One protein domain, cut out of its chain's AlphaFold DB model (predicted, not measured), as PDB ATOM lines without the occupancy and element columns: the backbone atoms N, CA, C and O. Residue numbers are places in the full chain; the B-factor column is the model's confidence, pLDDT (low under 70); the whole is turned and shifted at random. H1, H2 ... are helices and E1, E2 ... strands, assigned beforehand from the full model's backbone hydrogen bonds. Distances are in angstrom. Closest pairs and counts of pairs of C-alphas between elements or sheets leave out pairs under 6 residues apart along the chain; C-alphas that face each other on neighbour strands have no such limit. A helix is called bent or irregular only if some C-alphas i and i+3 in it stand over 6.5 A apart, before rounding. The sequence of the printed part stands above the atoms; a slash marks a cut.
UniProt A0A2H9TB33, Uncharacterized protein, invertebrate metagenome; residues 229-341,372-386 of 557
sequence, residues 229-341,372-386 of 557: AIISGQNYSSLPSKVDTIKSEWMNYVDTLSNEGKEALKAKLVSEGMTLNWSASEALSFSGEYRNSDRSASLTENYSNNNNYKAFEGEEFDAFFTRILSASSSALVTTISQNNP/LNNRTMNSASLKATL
ATOM      1  N   ALA A 229      -7.765  44.629  21.512       50.41
ATOM      2  CA  ALA A 229      -6.393  45.072  21.735       50.41
ATOM      3  C   ALA A 229      -5.660  45.153  20.397       50.41
ATOM      4  O   ALA A 229      -5.390  44.123  19.780       50.41
ATOM      5  N   ILE A 230      -5.320  46.368  19.959       47.53
ATOM      6  CA  ILE A 230      -4.423  46.595  18.821       47.53
ATOM      7  C   ILE A 230      -3.001  46.764  19.365       47.53
ATOM      8  O   ILE A 230      -2.716  47.654  20.164       47.53
ATOM      9  N   ILE A 231      -2.101  45.894  18.928       51.56
ATOM     10  CA  ILE A 231      -0.663  45.960  19.169       51.56
ATOM     11  C   ILE A 231      -0.049  46.499  17.885       51.56
ATOM     12  O   ILE A 231      -0.256  45.902  16.840       51.56
ATOM     13  N   SER A 232       0.697  47.601  17.927       45.66
ATOM     14  CA  SER A 232       1.458  48.095  16.770       45.66
ATOM     15  C   SER A 232       2.884  48.450  17.184       45.66
ATOM     16  O   SER A 232       3.069  49.184  18.155       45.66
ATOM     17  N   GLY A 233       3.886  47.953  16.451       45.50
ATOM     18  CA  GLY A 233       5.282  48.399  16.569       45.50
ATOM     19  C   GLY A 233       6.034  47.998  17.849       45.50
ATOM     20  O   GLY A 233       6.825  48.792  18.354       45.50
ATOM     21  N   GLN A 234       5.804  46.802  18.401       51.88
ATOM     22  CA  GLN A 234       6.442  46.326  19.644       51.88
ATOM     23  C   GLN A 234       7.057  44.921  19.480       51.88
ATOM     24  O   GLN A 234       6.611  44.134  18.648       51.88
ATOM     25  N   ASN A 235       8.073  44.603  20.294       57.50
ATOM     26  CA  ASN A 235       8.680  43.266  20.367       57.50
ATOM     27  C   ASN A 235       7.698  42.239  20.958       57.50
ATOM     28  O   ASN A 235       6.955  42.560  21.885       57.50
ATOM     29  N   TYR A 236       7.776  40.984  20.501       56.47
ATOM     30  CA  TYR A 236       6.937  39.852  20.939       56.47
ATOM     31  C   TYR A 236       6.855  39.648  22.467       56.47
ATOM     32  O   TYR A 236       5.910  39.038  22.962       56.47
ATOM     33  N   SER A 237       7.806  40.183  23.236       60.88
ATOM     34  CA  SER A 237       7.833  40.101  24.697       60.88
ATOM     35  C   SER A 237       6.738  40.906  25.417       60.88
ATOM     36  O   SER A 237       6.554  40.694  26.612       60.88
ATOM     37  N   SER A 238       6.011  41.810  24.744       63.97
ATOM     38  CA  SER A 238       4.916  42.600  25.347       63.97
ATOM     39  C   SER A 238       3.526  41.970  25.210       63.97
ATOM     40  O   SER A 238       2.560  42.470  25.784       63.97
ATOM     41  N   LEU A 239       3.409  40.854  24.484       63.16
ATOM     42  CA  LEU A 239       2.140  40.150  24.296       63.16
ATOM     43  C   LEU A 239       1.487  39.691  25.623       63.16
ATOM     44  O   LEU A 239       0.274  39.866  25.761       63.16
ATOM     45  N   PRO A 240       2.241  39.168  26.619       66.31
ATOM     46  CA  PRO A 240       1.662  38.721  27.888       66.31
ATOM     47  C   PRO A 240       0.947  39.829  28.680       66.31
ATOM     48  O   PRO A 240      -0.155  39.613  29.168       66.31
ATOM     49  N   SER A 241       1.498  41.046  28.752       66.38
ATOM     50  CA  SER A 241       0.877  42.131  29.535       66.38
ATOM     51  C   SER A 241      -0.405  42.686  28.901       66.38
ATOM     52  O   SER A 241      -1.274  43.222  29.590       66.38
ATOM     53  N   LYS A 242      -0.562  42.549  27.578       67.06
ATOM     54  CA  LYS A 242      -1.801  42.910  26.869       67.06
ATOM     55  C   LYS A 242      -2.889  41.856  27.032       67.06
ATOM     56  O   LYS A 242      -4.057  42.216  27.142       67.06
ATOM     57  N   VAL A 243      -2.504  40.584  27.118       69.56
ATOM     58  CA  VAL A 243      -3.405  39.496  27.517       69.56
ATOM     59  C   VAL A 243      -4.018  39.781  28.895       69.56
ATOM     60  O   VAL A 243      -5.234  39.669  29.043       69.56
ATOM     61  N   ASP A 244      -3.220  40.260  29.853       75.12
ATOM     62  CA  ASP A 244      -3.719  40.645  31.182       75.12
ATOM     63  C   ASP A 244      -4.695  41.834  31.136       75.12
ATOM     64  O   ASP A 244      -5.653  41.885  31.909       75.12
ATOM     65  N   THR A 245      -4.500  42.776  30.204       73.06
ATOM     66  CA  THR A 245      -5.415  43.919  30.011       73.06
ATOM     67  C   THR A 245      -6.790  43.446  29.537       73.06
ATOM     68  O   THR A 245      -7.800  43.790  30.141       73.06
ATOM     69  N   ILE A 246      -6.824  42.591  28.509       72.19
ATOM     70  CA  ILE A 246      -8.071  42.032  27.962       72.19
ATOM     71  C   ILE A 246      -8.787  41.201  29.024       72.19
ATOM     72  O   ILE A 246      -9.995  41.325  29.202       72.19
ATOM     73  N   LYS A 247      -8.037  40.380  29.769       82.69
ATOM     74  CA  LYS A 247      -8.578  39.623  30.900       82.69
ATOM     75  C   LYS A 247      -9.233  40.552  31.928       82.69
ATOM     76  O   LYS A 247     -10.333  40.263  32.384       82.69
ATOM     77  N   SER A 248      -8.582  41.664  32.266       77.88
ATOM     78  CA  SER A 248      -9.097  42.627  33.248       77.88
ATOM     79  C   SER A 248     -10.390  43.301  32.780       77.88
ATOM     80  O   SER A 248     -11.329  43.410  33.560       77.88
ATOM     81  N   GLU A 249     -10.479  43.703  31.509       75.81
ATOM     82  CA  GLU A 249     -11.707  44.276  30.932       75.81
ATOM     83  C   GLU A 249     -12.882  43.288  30.986       75.81
ATOM     84  O   GLU A 249     -13.987  43.660  31.381       75.81
ATOM     85  N   TRP A 250     -12.631  42.014  30.668       80.12
ATOM     86  CA  TRP A 250     -13.634  40.953  30.773       80.12
ATOM     87  C   TRP A 250     -14.087  40.711  32.211       80.12
ATOM     88  O   TRP A 250     -15.285  40.606  32.464       80.12
ATOM     89  N   MET A 251     -13.146  40.637  33.154       85.75
ATOM     90  CA  MET A 251     -13.475  40.421  34.564       85.75
ATOM     91  C   MET A 251     -14.262  41.595  35.151       85.75
ATOM     92  O   MET A 251     -15.242  41.358  35.849       85.75
ATOM     93  N   ASN A 252     -13.928  42.838  34.786       76.81
ATOM     94  CA  ASN A 252     -14.693  44.014  35.209       76.81
ATOM     95  C   ASN A 252     -16.156  43.947  34.753       76.81
ATOM     96  O   ASN A 252     -17.041  44.303  35.520       76.81
ATOM     97  N   TYR A 253     -16.425  43.476  33.530       77.44
ATOM     98  CA  TYR A 253     -17.800  43.262  33.078       77.44
ATOM     99  C   TYR A 253     -18.493  42.121  33.821       77.44
ATOM    100  O   TYR A 253     -19.636  42.259  34.237       77.44
ATOM    101  N   VAL A 254     -17.815  40.988  34.011       82.00
ATOM    102  CA  VAL A 254     -18.383  39.882  34.794       82.00
ATOM    103  C   VAL A 254     -18.783  40.371  36.187       82.00
ATOM    104  O   VAL A 254     -19.830  39.975  36.694       82.00
ATOM    105  N   ASP A 255     -17.996  41.262  36.785       84.25
ATOM    106  CA  ASP A 255     -18.275  41.833  38.098       84.25
ATOM    107  C   ASP A 255     -19.510  42.749  38.133       84.25
ATOM    108  O   ASP A 255     -20.117  42.856  39.199       84.25
ATOM    109  N   THR A 256     -19.941  43.336  37.006       71.62
ATOM    110  CA  THR A 256     -21.188  44.127  36.941       71.62
ATOM    111  C   THR A 256     -22.453  43.272  36.826       71.62
ATOM    112  O   THR A 256     -23.552  43.786  37.034       71.62
ATOM    113  N   LEU A 257     -22.333  41.974  36.525       70.50
ATOM    114  CA  LEU A 257     -23.478  41.068  36.406       70.50
ATOM    115  C   LEU A 257     -24.027  40.636  37.777       70.50
ATOM    116  O   LEU A 257     -23.273  40.396  38.728       70.50
ATOM    117  N   SER A 258     -25.350  40.439  37.852       76.50
ATOM    118  CA  SER A 258     -25.994  39.763  38.987       76.50
ATOM    119  C   SER A 258     -25.522  38.306  39.108       76.50
ATOM    120  O   SER A 258     -24.919  37.750  38.188       76.50
ATOM    121  N   ASN A 259     -25.811  37.650  40.235       81.94
ATOM    122  CA  ASN A 259     -25.451  36.240  40.418       81.94
ATOM    123  C   ASN A 259     -26.122  35.341  39.373       81.94
ATOM    124  O   ASN A 259     -25.480  34.452  38.823       81.94
ATOM    125  N   GLU A 260     -27.387  35.597  39.052       68.31
ATOM    126  CA  GLU A 260     -28.096  34.830  38.036       68.31
ATOM    127  C   GLU A 260     -27.553  35.113  36.625       68.31
ATOM    128  O   GLU A 260     -27.410  34.184  35.828       68.31
ATOM    129  N   GLY A 261     -27.156  36.361  36.339       73.50
ATOM    130  CA  GLY A 261     -26.483  36.721  35.089       73.50
ATOM    131  C   GLY A 261     -25.119  36.042  34.937       73.50
ATOM    132  O   GLY A 261     -24.783  35.552  33.858       73.50
ATOM    133  N   LYS A 262     -24.354  35.925  36.030       86.00
ATOM    134  CA  LYS A 262     -23.092  35.167  36.074       86.00
ATOM    135  C   LYS A 262     -23.315  33.688  35.767       86.00
ATOM    136  O   LYS A 262     -22.599  33.128  34.940       86.00
ATOM    137  N   GLU A 263     -24.314  33.056  36.379       83.50
ATOM    138  CA  GLU A 263     -24.609  31.638  36.136       83.50
ATOM    139  C   GLU A 263     -25.104  31.378  34.707       83.50
ATOM    140  O   GLU A 263     -24.691  30.404  34.074       83.50
ATOM    141  N   ALA A 264     -25.906  32.279  34.137       75.62
ATOM    142  CA  ALA A 264     -26.320  32.169  32.743       75.62
ATOM    143  C   ALA A 264     -25.152  32.346  31.765       75.62
ATOM    144  O   ALA A 264     -25.043  31.595  30.791       75.62
ATOM    145  N   LEU A 265     -24.249  33.294  32.036       85.69
ATOM    146  CA  LEU A 265     -23.046  33.474  31.226       85.69
ATOM    147  C   LEU A 265     -22.151  32.233  31.306       85.69
ATOM    148  O   LEU A 265     -21.679  31.758  30.273       85.69
ATOM    149  N   LYS A 266     -21.968  31.652  32.503       89.44
ATOM    150  CA  LYS A 266     -21.265  30.369  32.676       89.44
ATOM    151  C   LYS A 266     -21.917  29.267  31.841       89.44
ATOM    152  O   LYS A 266     -21.222  28.601  31.075       89.44
ATOM    153  N   ALA A 267     -23.237  29.104  31.930       82.62
ATOM    154  CA  ALA A 267     -23.965  28.088  31.173       82.62
ATOM    155  C   ALA A 267     -23.759  28.245  29.658       82.62
ATOM    156  O   ALA A 267     -23.500  27.255  28.970       82.62
ATOM    157  N   LYS A 268     -23.783  29.483  29.150       80.94
ATOM    158  CA  LYS A 268     -23.549  29.770  27.731       80.94
ATOM    159  C   LYS A 268     -22.105  29.513  27.298       80.94
ATOM    160  O   LYS A 268     -21.866  28.929  26.244       80.94
ATOM    161  N   LEU A 269     -21.125  29.869  28.129       87.81
ATOM    162  CA  LEU A 269     -19.718  29.544  27.874       87.81
ATOM    163  C   LEU A 269     -19.462  28.029  27.868       87.81
ATOM    164  O   LEU A 269     -18.602  27.558  27.121       87.81
ATOM    165  N   VAL A 270     -20.200  27.252  28.664       88.50
ATOM    166  CA  VAL A 270     -20.128  25.782  28.654       88.50
ATOM    167  C   VAL A 270     -20.803  25.204  27.402       88.50
ATOM    168  O   VAL A 270     -20.246  24.311  26.757       88.50
ATOM    169  N   SER A 271     -21.982  25.704  27.019       83.44
ATOM    170  CA  SER A 271     -22.766  25.153  25.907       83.44
ATOM    171  C   SER A 271     -22.232  25.566  24.532       83.44
ATOM    172  O   SER A 271     -22.029  24.711  23.660       83.44
ATOM    173  N   GLU A 272     -21.961  26.851  24.334       83.19
ATOM    174  CA  GLU A 272     -21.660  27.472  23.039       83.19
ATOM    175  C   GLU A 272     -20.174  27.831  22.901       83.19
ATOM    176  O   GLU A 272     -19.586  27.664  21.825       83.19
ATOM    177  N   GLY A 273     -19.538  28.200  24.013       85.44
ATOM    178  CA  GLY A 273     -18.143  28.631  24.061       85.44
ATOM    179  C   GLY A 273     -17.963  30.119  23.815       85.44
ATOM    180  O   GLY A 273     -18.905  30.890  23.894       85.44
ATOM    181  N   MET A 274     -16.734  30.538  23.556       82.19
ATOM    182  CA  MET A 274     -16.364  31.892  23.177       82.19
ATOM    183  C   MET A 274     -15.420  31.823  21.991       82.19
ATOM    184  O   MET A 274     -14.437  31.078  21.995       82.19
ATOM    185  N   THR A 275     -15.691  32.653  20.993       76.94
ATOM    186  CA  THR A 275     -14.870  32.737  19.795       76.94
ATOM    187  C   THR A 275     -13.783  33.782  20.005       76.94
ATOM    188  O   THR A 275     -14.067  34.954  20.239       76.94
ATOM    189  N   LEU A 276     -12.519  33.374  19.925       75.38
ATOM    190  CA  LEU A 276     -11.378  34.276  19.976       75.38
ATOM    191  C   LEU A 276     -10.726  34.339  18.595       75.38
ATOM    192  O   LEU A 276     -10.107  33.378  18.129       75.38
ATOM    193  N   ASN A 277     -10.850  35.500  17.966       72.00
ATOM    194  CA  ASN A 277     -10.196  35.825  16.714       72.00
ATOM    195  C   ASN A 277      -8.899  36.559  17.017       72.00
ATOM    196  O   ASN A 277      -8.906  37.574  17.710       72.00
ATOM    197  N   TRP A 278      -7.787  36.105  16.459       74.19
ATOM    198  CA  TRP A 278      -6.585  36.924  16.404       74.19
ATOM    199  C   TRP A 278      -6.116  37.095  14.976       74.19
ATOM    200  O   TRP A 278      -6.265  36.205  14.139       74.19
ATOM    201  N   SER A 279      -5.523  38.250  14.713       69.94
ATOM    202  CA  SER A 279      -4.773  38.510  13.496       69.94
ATOM    203  C   SER A 279      -3.430  39.142  13.840       69.94
ATOM    204  O   SER A 279      -3.298  39.868  14.818       69.94
ATOM    205  N   ALA A 280      -2.408  38.841  13.058       68.94
ATOM    206  CA  ALA A 280      -1.075  39.395  13.184       68.94
ATOM    207  C   ALA A 280      -0.549  39.718  11.791       68.94
ATOM    208  O   ALA A 280      -0.695  38.912  10.877       68.94
ATOM    209  N   SER A 281       0.069  40.880  11.630       71.06
ATOM    210  CA  SER A 281       0.831  41.236  10.445       71.06
ATOM    211  C   SER A 281       2.292  41.451  10.817       71.06
ATOM    212  O   SER A 281       2.638  42.240  11.704       71.06
ATOM    213  N   GLU A 282       3.170  40.731  10.131       68.62
ATOM    214  CA  GLU A 282       4.615  40.878  10.255       68.62
ATOM    215  C   GLU A 282       5.153  41.529   8.980       68.62
ATOM    216  O   GLU A 282       4.811  41.099   7.877       68.62
ATOM    217  N   ALA A 283       5.983  42.572   9.116       65.50
ATOM    218  CA  ALA A 283       6.774  43.053   7.989       65.50
ATOM    219  C   ALA A 283       8.187  42.488   8.035       65.50
ATOM    220  O   ALA A 283       8.906  42.581   9.030       65.50
ATOM    221  N   LEU A 284       8.596  41.972   6.884       61.19
ATOM    222  CA  LEU A 284       9.948  41.552   6.581       61.19
ATOM    223  C   LEU A 284      10.606  42.653   5.772       61.19
ATOM    224  O   LEU A 284      10.382  42.761   4.566       61.19
ATOM    225  N   SER A 285      11.399  43.492   6.432       59.00
ATOM    226  CA  SER A 285      12.278  44.426   5.736       59.00
ATOM    227  C   SER A 285      13.602  43.741   5.423       59.00
ATOM    228  O   SER A 285      14.359  43.402   6.332       59.00
ATOM    229  N   PHE A 286      13.893  43.568   4.136       59.00
ATOM    230  CA  PHE A 286      15.201  43.127   3.669       59.00
ATOM    231  C   PHE A 286      16.013  44.356   3.255       59.00
ATOM    232  O   PHE A 286      15.671  45.034   2.284       59.00
ATOM    233  N   SER A 287      17.093  44.639   3.984       53.81
ATOM    234  CA  SER A 287      18.118  45.595   3.561       53.81
ATOM    235  C   SER A 287      19.384  44.826   3.201       53.81
ATOM    236  O   SER A 287      20.038  44.267   4.080       53.81
ATOM    237  N   GLY A 288      19.714  44.779   1.913       51.69
ATOM    238  CA  GLY A 288      20.980  44.237   1.428       51.69
ATOM    239  C   GLY A 288      21.643  45.228   0.481       51.69
ATOM    240  O   GLY A 288      21.004  45.710  -0.454       51.69
ATOM    241  N   GLU A 289      22.924  45.517   0.700       49.59
ATOM    242  CA  GLU A 289      23.742  46.250  -0.267       49.59
ATOM    243  C   GLU A 289      24.089  45.315  -1.430       49.59
ATOM    244  O   GLU A 289      25.063  44.564  -1.391       49.59
ATOM    245  N   TYR A 290      23.283  45.333  -2.494       44.88
ATOM    246  CA  TYR A 290      23.635  44.644  -3.734       44.88
ATOM    247  C   TYR A 290      24.262  45.650  -4.701       44.88
ATOM    248  O   TYR A 290      23.586  46.574  -5.147       44.88
ATOM    249  N   ARG A 291      25.565  45.473  -4.991       46.22
ATOM    250  CA  ARG A 291      26.392  46.205  -5.981       46.22
ATOM    251  C   ARG A 291      25.700  47.439  -6.600       46.22
ATOM    252  O   ARG A 291      25.096  47.342  -7.665       46.22
ATOM    253  N   ASN A 292      25.873  48.596  -5.959       48.81
ATOM    254  CA  ASN A 292      25.488  49.934  -6.443       48.81
ATOM    255  C   ASN A 292      23.982  50.237  -6.613       48.81
ATOM    256  O   ASN A 292      23.645  51.184  -7.324       48.81
ATOM    257  N   SER A 293      23.068  49.528  -5.944       49.81
ATOM    258  CA  SER A 293      21.690  50.022  -5.786       49.81
ATOM    259  C   SER A 293      21.086  49.659  -4.431       49.81
ATOM    260  O   SER A 293      20.947  48.472  -4.131       49.81
ATOM    261  N   ASP A 294      20.658  50.668  -3.670       48.56
ATOM    262  CA  ASP A 294      19.806  50.496  -2.491       48.56
ATOM    263  C   ASP A 294      18.441  49.968  -2.943       48.56
ATOM    264  O   ASP A 294      17.586  50.712  -3.428       48.56
ATOM    265  N   ARG A 295      18.232  48.655  -2.836       52.28
ATOM    266  CA  ARG A 295      16.909  48.050  -2.994       52.28
ATOM    267  C   ARG A 295      16.420  47.602  -1.630       52.28
ATOM    268  O   ARG A 295      16.863  46.577  -1.120       52.28
ATOM    269  N   SER A 296      15.484  48.355  -1.064       56.47
ATOM    270  CA  SER A 296      14.643  47.868   0.022       56.47
ATOM    271  C   SER A 296      13.466  47.093  -0.572       56.47
ATOM    272  O   SER A 296      12.777  47.564  -1.479       56.47
ATOM    273  N   ALA A 297      13.247  45.879  -0.078       56.78
ATOM    274  CA  ALA A 297      12.026  45.124  -0.324       56.78
ATOM    275  C   ALA A 297      11.353  44.849   1.022       56.78
ATOM    276  O   ALA A 297      12.007  44.387   1.959       56.78
ATOM    277  N   SER A 298      10.058  45.152   1.114       63.59
ATOM    278  CA  SER A 298       9.222  44.821   2.267       63.59
ATOM    279  C   SER A 298       8.216  43.745   1.881       63.59
ATOM    280  O   SER A 298       7.392  43.977   0.994       63.59
ATOM    281  N   LEU A 299       8.250  42.593   2.544       65.94
ATOM    282  CA  LEU A 299       7.165  41.617   2.476       65.94
ATOM    283  C   LEU A 299       6.258  41.817   3.695       65.94
ATOM    284  O   LEU A 299       6.769  42.055   4.782       65.94
ATOM    285  N   THR A 300       4.936  41.749   3.537       72.25
ATOM    286  CA  THR A 300       4.009  41.695   4.682       72.25
ATOM    287  C   THR A 300       3.323  40.341   4.680       72.25
ATOM    288  O   THR A 300       2.698  39.977   3.685       72.25
ATOM    289  N   GLU A 301       3.439  39.612   5.781       73.56
ATOM    290  CA  GLU A 301       2.740  38.348   5.993       73.56
ATOM    291  C   GLU A 301       1.630  38.558   7.014       73.56
ATOM    292  O   GLU A 301       1.850  39.158   8.066       73.56
ATOM    293  N   ASN A 302       0.433  38.075   6.685       77.12
ATOM    294  CA  ASN A 302      -0.729  38.151   7.557       77.12
ATOM    295  C   ASN A 302      -1.066  36.752   8.068       77.12
ATOM    296  O   ASN A 302      -1.255  35.820   7.286       77.12
ATOM    297  N   TYR A 303      -1.192  36.638   9.379       75.50
ATOM    298  CA  TYR A 303      -1.600  35.444  10.094       75.50
ATOM    299  C   TYR A 303      -2.938  35.725  10.764       75.50
ATOM    300  O   TYR A 303      -3.118  36.778  11.369       75.50
ATOM    301  N   SER A 304      -3.879  34.796  10.682       76.81
ATOM    302  CA  SER A 304      -5.129  34.885  11.431       76.81
ATOM    303  C   SER A 304      -5.553  33.514  11.902       76.81
ATOM    304  O   SER A 304      -5.422  32.545  11.152       76.81
ATOM    305  N   ASN A 305      -6.113  33.442  13.100       76.12
ATOM    306  CA  ASN A 305      -6.755  32.231  13.571       76.12
ATOM    307  C   ASN A 305      -8.048  32.570  14.307       76.12
ATOM    308  O   ASN A 305      -8.178  33.631  14.922       76.12
ATOM    309  N   ASN A 306      -8.983  31.637  14.232       79.88
ATOM    310  CA  ASN A 306     -10.265  31.709  14.887       79.88
ATOM    311  C   ASN A 306     -10.452  30.430  15.706       79.88
ATOM    312  O   ASN A 306     -10.671  29.355  15.148       79.88
ATOM    313  N   ASN A 307     -10.336  30.556  17.026       79.81
ATOM    314  CA  ASN A 307     -10.496  29.435  17.941       79.81
ATOM    315  C   ASN A 307     -11.763  29.627  18.773       79.81
ATOM    316  O   ASN A 307     -11.936  30.667  19.407       79.81
ATOM    317  N   ASN A 308     -12.612  28.601  18.821       85.56
ATOM    318  CA  ASN A 308     -13.736  28.558  19.751       85.56
ATOM    319  C   ASN A 308     -13.333  27.788  21.017       85.56
ATOM    320  O   ASN A 308     -12.846  26.658  20.935       85.56
ATOM    321  N   TYR A 309     -13.547  28.388  22.184       88.38
ATOM    322  CA  TYR A 309     -13.206  27.814  23.478       88.38
ATOM    323  C   TYR A 309     -14.436  27.673  24.363       88.38
ATOM    324  O   TYR A 309     -15.087  28.661  24.673       88.38
ATOM    325  N   LYS A 310     -14.708  26.460  24.847       91.44
ATOM    326  CA  LYS A 310     -15.772  26.206  25.828       91.44
ATOM    327  C   LYS A 310     -15.237  26.218  27.250       91.44
ATOM    328  O   LYS A 310     -14.100  25.785  27.469       91.44
ATOM    329  N   ALA A 311     -16.035  26.718  28.187       90.75
ATOM    330  CA  ALA A 311     -15.775  26.559  29.613       90.75
ATOM    331  C   ALA A 311     -16.054  25.113  30.037       90.75
ATOM    332  O   ALA A 311     -16.900  24.434  29.447       90.75
ATOM    333  N   PHE A 312     -15.329  24.623  31.037       94.25
ATOM    334  CA  PHE A 312     -15.682  23.367  31.691       94.25
ATOM    335  C   PHE A 312     -16.808  23.596  32.702       94.25
ATOM    336  O   PHE A 312     -16.963  24.687  33.248       94.25
ATOM    337  N   GLU A 313     -17.593  22.555  32.970       91.00
ATOM    338  CA  GLU A 313     -18.621  22.611  34.007       91.00
ATOM    339  C   GLU A 313     -17.967  22.895  35.374       91.00
ATOM    340  O   GLU A 313     -17.041  22.193  35.786       91.00
ATOM    341  N   GLY A 314     -18.411  23.966  36.041       91.12
ATOM    342  CA  GLY A 314     -17.827  24.449  37.297       91.12
ATOM    343  C   GLY A 314     -16.520  25.243  37.160       91.12
ATOM    344  O   GLY A 314     -15.897  25.550  38.173       91.12
ATOM    345  N   GLU A 315     -16.076  25.581  35.944       94.38
ATOM    346  CA  GLU A 315     -14.908  26.446  35.747       94.38
ATOM    347  C   GLU A 315     -15.239  27.901  36.110       94.38
ATOM    348  O   GLU A 315     -16.195  28.489  35.602       94.38
ATOM    349  N   GLU A 316     -14.433  28.501  36.987       94.75
ATOM    350  CA  GLU A 316     -14.557  29.924  37.307       94.75
ATOM    351  C   GLU A 316     -14.110  30.805  36.134       94.75
ATOM    352  O   GLU A 316     -13.188  30.451  35.394       94.75
ATOM    353  N   PHE A 317     -14.716  31.991  35.995       90.88
ATOM    354  CA  PHE A 317     -14.426  32.922  34.896       90.88
ATOM    355  C   PHE A 317     -12.933  33.233  34.764       90.88
ATOM    356  O   PHE A 317     -12.382  33.170  33.665       90.88
ATOM    357  N   ASP A 318     -12.256  33.496  35.885       91.38
ATOM    358  CA  ASP A 318     -10.823  33.790  35.894       91.38
ATOM    359  C   ASP A 318      -9.989  32.635  35.313       91.38
ATOM    360  O   ASP A 318      -9.075  32.858  34.510       91.38
ATOM    361  N   ALA A 319     -10.343  31.391  35.658       91.56
ATOM    362  CA  ALA A 319      -9.682  30.190  35.157       91.56
ATOM    363  C   ALA A 319      -9.949  29.991  33.658       91.56
ATOM    364  O   ALA A 319      -9.002  29.763  32.897       91.56
ATOM    365  N   PHE A 320     -11.203  30.173  33.225       92.19
ATOM    366  CA  PHE A 320     -11.594  30.116  31.817       92.19
ATOM    367  C   PHE A 320     -10.807  31.129  30.972       92.19
ATOM    368  O   PHE A 320     -10.098  30.739  30.040       92.19
ATOM    369  N   PHE A 321     -10.845  32.419  31.326       86.88
ATOM    370  CA  PHE A 321     -10.152  33.467  30.568       86.88
ATOM    371  C   PHE A 321      -8.630  33.278  30.568       86.88
ATOM    372  O   PHE A 321      -7.986  33.434  29.529       86.88
ATOM    373  N   THR A 322      -8.040  32.859  31.691       87.38
ATOM    374  CA  THR A 322      -6.601  32.551  31.756       87.38
ATOM    375  C   THR A 322      -6.225  31.434  30.784       87.38
ATOM    376  O   THR A 322      -5.240  31.548  30.046       87.38
ATOM    377  N   ARG A 323      -7.019  30.360  30.744       92.88
ATOM    378  CA  ARG A 323      -6.764  29.197  29.894       92.88
ATOM    379  C   ARG A 323      -6.840  29.545  28.412       92.88
ATOM    380  O   ARG A 323      -5.922  29.211  27.663       92.88
ATOM    381  N   ILE A 324      -7.906  30.215  27.978       87.69
ATOM    382  CA  ILE A 324      -8.128  30.495  26.551       87.69
ATOM    383  C   ILE A 324      -7.140  31.530  26.010       87.69
ATOM    384  O   ILE A 324      -6.675  31.404  24.873       87.69
ATOM    385  N   LEU A 325      -6.752  32.513  26.827       82.44
ATOM    386  CA  LEU A 325      -5.749  33.501  26.443       82.44
ATOM    387  C   LEU A 325      -4.351  32.872  26.374       82.44
ATOM    388  O   LEU A 325      -3.625  33.106  25.406       82.44
ATOM    389  N   SER A 326      -4.006  31.988  27.318       82.69
ATOM    390  CA  SER A 326      -2.742  31.235  27.286       82.69
ATOM    391  C   SER A 326      -2.658  30.305  26.070       82.69
ATOM    392  O   SER A 326      -1.636  30.271  25.376       82.69
ATOM    393  N   ALA A 327      -3.743  29.584  25.764       82.50
ATOM    394  CA  ALA A 327      -3.826  28.716  24.591       82.50
ATOM    395  C   ALA A 327      -3.679  29.511  23.285       82.50
ATOM    396  O   ALA A 327      -2.953  29.098  22.379       82.50
ATOM    397  N   SER A 328      -4.303  30.687  23.208       79.69
ATOM    398  CA  SER A 328      -4.257  31.537  22.014       79.69
ATOM    399  C   SER A 328      -2.898  32.191  21.812       79.69
ATOM    400  O   SER A 328      -2.396  32.206  20.690       79.69
ATOM    401  N   SER A 329      -2.264  32.658  22.890       75.06
ATOM    402  CA  SER A 329      -0.888  33.159  22.851       75.06
ATOM    403  C   SER A 329       0.090  32.070  22.392       75.06
ATOM    404  O   SER A 329       0.894  32.303  21.493       75.06
ATOM    405  N   SER A 330      -0.042  30.848  22.918       77.50
ATOM    406  CA  SER A 330       0.791  29.705  22.517       77.50
ATOM    407  C   SER A 330       0.576  29.314  21.050       77.50
ATOM    408  O   SER A 330       1.541  29.034  20.336       77.50
ATOM    409  N   ALA A 331      -0.677  29.326  20.577       77.88
ATOM    410  CA  ALA A 331      -1.013  29.051  19.183       77.88
ATOM    411  C   ALA A 331      -0.404  30.100  18.245       77.88
ATOM    412  O   ALA A 331       0.224  29.730  17.258       77.88
ATOM    413  N   LEU A 332      -0.510  31.388  18.588       74.62
ATOM    414  CA  LEU A 332       0.118  32.478  17.841       74.62
ATOM    415  C   LEU A 332       1.638  32.286  17.746       74.62
ATOM    416  O   LEU A 332       2.190  32.312  16.647       74.62
ATOM    417  N   VAL A 333       2.308  32.032  18.874       72.62
ATOM    418  CA  VAL A 333       3.763  31.801  18.908       72.62
ATOM    419  C   VAL A 333       4.145  30.605  18.035       72.62
ATOM    420  O   VAL A 333       5.093  30.698  17.255       72.62
ATOM    421  N   THR A 334       3.386  29.510  18.111       76.50
ATOM    422  CA  THR A 334       3.627  28.294  17.319       76.50
ATOM    423  C   THR A 334       3.433  28.540  15.823       76.50
ATOM    424  O   THR A 334       4.279  28.151  15.023       76.50
ATOM    425  N   THR A 335       2.355  29.220  15.420       76.62
ATOM    426  CA  THR A 335       2.096  29.553  14.011       76.62
ATOM    427  C   THR A 335       3.197  30.442  13.442       76.62
ATOM    428  O   THR A 335       3.643  30.220  12.316       76.62
ATOM    429  N   ILE A 336       3.679  31.413  14.215       68.56
ATOM    430  CA  ILE A 336       4.773  32.289  13.785       68.56
ATOM    431  C   ILE A 336       6.078  31.498  13.642       68.56
ATOM    432  O   ILE A 336       6.771  31.650  12.636       68.56
ATOM    433  N   SER A 337       6.400  30.624  14.600       69.94
ATOM    434  CA  SER A 337       7.649  29.846  14.587       69.94
ATOM    435  C   SER A 337       7.662  28.725  13.539       69.94
ATOM    436  O   SER A 337       8.689  28.514  12.900       69.94
ATOM    437  N   GLN A 338       6.530  28.065  13.264       76.00
ATOM    438  CA  GLN A 338       6.422  27.057  12.197       76.00
ATOM    439  C   GLN A 338       6.572  27.652  10.796       76.00
ATOM    440  O   GLN A 338       7.208  27.047   9.935       76.00
ATOM    441  N   ASN A 339       6.018  28.845  10.572       69.81
ATOM    442  CA  ASN A 339       6.171  29.543   9.297       69.81
ATOM    443  C   ASN A 339       7.554  30.204   9.161       69.81
ATOM    444  O   ASN A 339       7.936  30.594   8.061       69.81
ATOM    445  N   ASN A 340       8.335  30.272  10.249       63.91
ATOM    446  CA  ASN A 340       9.654  30.902  10.287       63.91
ATOM    447  C   ASN A 340      10.678  30.078  11.094       63.91
ATOM    448  O   ASN A 340      11.097  30.493  12.179       63.91
ATOM    449  N   PRO A 341      11.172  28.949  10.548       55.78
ATOM    450  CA  PRO A 341      12.066  28.023  11.256       55.78
ATOM    451  C   PRO A 341      13.422  28.626  11.667       55.78
ATOM    452  O   PRO A 341      14.151  28.027  12.452       55.78
ATOM    453  N   LEU A 372      20.847  40.763   7.937       43.38
ATOM    454  CA  LEU A 372      20.281  41.300   9.173       43.38
ATOM    455  C   LEU A 372      18.755  41.313   9.015       43.38
ATOM    456  O   LEU A 372      18.163  42.298   8.585       43.38
ATOM    457  N   ASN A 373      18.116  40.182   9.321       46.47
ATOM    458  CA  ASN A 373      16.662  40.079   9.392       46.47
ATOM    459  C   ASN A 373      16.165  40.800  10.654       46.47
ATOM    460  O   ASN A 373      15.862  40.167  11.664       46.47
ATOM    461  N   ASN A 374      16.065  42.128  10.598       49.75
ATOM    462  CA  ASN A 374      15.253  42.873  11.555       49.75
ATOM    463  C   ASN A 374      13.787  42.673  11.165       49.75
ATOM    464  O   ASN A 374      13.262  43.367  10.297       49.75
ATOM    465  N   ARG A 375      13.147  41.671  11.771       53.28
ATOM    466  CA  ARG A 375      11.700  41.472  11.667       53.28
ATOM    467  C   ARG A 375      11.013  42.283  12.752       53.28
ATOM    468  O   ARG A 375      11.359  42.161  13.927       53.28
ATOM    469  N   THR A 376      10.047  43.097  12.358       54.88
ATOM    470  CA  THR A 376       9.211  43.866  13.281       54.88
ATOM    471  C   THR A 376       7.757  43.494  13.059       54.88
ATOM    472  O   THR A 376       7.258  43.529  11.931       54.88
ATOM    473  N   MET A 377       7.068  43.147  14.144       52.44
ATOM    474  CA  MET A 377       5.628  42.935  14.115       52.44
ATOM    475  C   MET A 377       4.953  44.291  13.879       52.44
ATOM    476  O   MET A 377       5.054  45.204  14.705       52.44
ATOM    477  N   ASN A 378       4.305  44.442  12.725       57.78
ATOM    478  CA  ASN A 378       3.666  45.698  12.347       57.78
ATOM    479  C   ASN A 378       2.378  45.891  13.127       57.78
ATOM    480  O   ASN A 378       2.144  46.973  13.670       57.78
ATOM    481  N   SER A 379       1.571  44.832  13.205       55.25
ATOM    482  CA  SER A 379       0.395  44.837  14.055       55.25
ATOM    483  C   SER A 379      -0.009  43.451  14.545       55.25
ATOM    484  O   SER A 379       0.244  42.452  13.883       55.25
ATOM    485  N   ALA A 380      -0.668  43.387  15.694       52.19
ATOM    486  CA  ALA A 380      -1.449  42.241  16.131       52.19
ATOM    487  C   ALA A 380      -2.791  42.752  16.649       52.19
ATOM    488  O   ALA A 380      -2.832  43.777  17.323       52.19
ATOM    489  N   SER A 381      -3.877  42.050  16.365       53.66
ATOM    490  CA  SER A 381      -5.167  42.301  16.985       53.66
ATOM    491  C   SER A 381      -5.698  41.026  17.622       53.66
ATOM    492  O   SER A 381      -5.583  39.940  17.052       53.66
ATOM    493  N   LEU A 382      -6.260  41.168  18.819       48.66
ATOM    494  CA  LEU A 382      -7.060  40.136  19.465       48.66
ATOM    495  C   LEU A 382      -8.482  40.671  19.588       48.66
ATOM    496  O   LEU A 382      -8.683  41.740  20.162       48.66
ATOM    497  N   LYS A 383      -9.441  39.925  19.044       55.97
ATOM    498  CA  LYS A 383     -10.872  40.184  19.132       55.97
ATOM    499  C   LYS A 383     -11.555  38.972  19.756       55.97
ATOM    500  O   LYS A 383     -11.656  37.912  19.139       55.97
ATOM    501  N   ALA A 384     -12.042  39.139  20.978       48.19
ATOM    502  CA  ALA A 384     -12.954  38.187  21.595       48.19
ATOM    503  C   ALA A 384     -14.387  38.474  21.140       48.19
ATOM    504  O   ALA A 384     -14.787  39.627  20.992       48.19
ATOM    505  N   THR A 385     -15.160  37.432  20.876       52.34
ATOM    506  CA  THR A 385     -16.581  37.525  20.551       52.34
ATOM    507  C   THR A 385     -17.302  36.449  21.349       52.34
ATOM    508  O   THR A 385     -17.075  35.251  21.145       52.34
ATOM    509  N   LEU A 386     -18.129  36.882  22.299       55.81
ATOM    510  CA  LEU A 386     -19.083  35.990  22.943       55.81
ATOM    511  C   LEU A 386     -20.152  35.578  21.923       55.81
ATOM    512  O   LEU A 386     -20.481  36.380  21.047       55.81
TER     513      LEU A 386
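Overview. This is residues 229 to 341 and 372 to 386 of the 557 residues of an uncharacterized protein of invertebrate metagenome (UniProt A0A2H9TB33). A long, twisted antiparallel sheet has two long helices, H1 and H3, side by side over one face, while its other face is bare; at one end the hairpin E2 and E3 runs on beyond the helices, with residues 289 to 294 sticking out, and the short helix H2 sits at the opposite end. The printed part has 128 residues, with three named helices and four named strands in the order E1, H1, H2, E2, E3, H3, E4; the sheet's order is E1, E4, E2, E3, and the class is mixed, helices and strands. The whole is loose, with a radius of gyration of the C-alphas of 18.9 A, and its outline is a rod spanning 71 by 24 by 18 A.

Along the chain. E1 is residues 229 to 232, 9.8 A long, beginning at C-alpha 229 at (-6.393, 45.072, 21.735). H1, residues 236 to 256, is 32.6 A long and irregular: C-alphas 237 and 240 are 7.1 A apart. H2, residues 259 to 271, measures 18.5 A. E2, residues 274 to 290, is 49.9 A long and ends at C-alpha 290 at (23.635, 44.644, -3.734). E3, residues 293 to 309, is 50.7 A long. H3, residues 317 to 339, is 33.0 A long. E4, residues 375 to 385, is 29.9 A long and ends at C-alpha 385 at (-16.581, 37.525, 20.551).

Arrangement. The edge strand E1 is antiparallel to E4, with N 231 and O 380 at 2.8 A, within hydrogen-bond range. E1, H1, H2 and E2 form a split strand-helix-strand unit, two strands running the same way with E4 between them, and its crossover is right-handed. H1 is on the sheet at a height of 9.1 A, over E1 and E4. H1 and H2 are close but not clearly touching; their closest C-alphas, of Val 254 and Lys 262, are 6.8 A apart. E4 and E2 are antiparallel, with N 381 and O 279 at 2.7 A. E2 and E3 form a hairpin, with N 274 and O 309 at 2.7 A. H3 is on the same face as H1, making two layers, helices on one face of a sheet; its height is 9.5 A, and it lies over E2 and E3. H1 and H3 touch, closest at the C-alphas of Lys 247 and Phe 321, 6.4 A apart, at a shallow tilt of 26 degrees, opposite ways. In H2 and H3 every O i to N i+4 pair is within hydrogen-bond range; in H1 14 of 17 are.

Size, cuts and confidence. The C-alphas farthest apart, of Glu 260 and Asn 292, are 71.3 A apart. Residues 342 to 371 are not printed; C-alphas 341 and 372 are 15.8 A apart across the cut. Of the links that are printed whole, none is long. The mean pLDDT of the printed part is 70.7, and 56 residues are under 70, among them residues 229 to 243, 282 to 299 and 372 to 386.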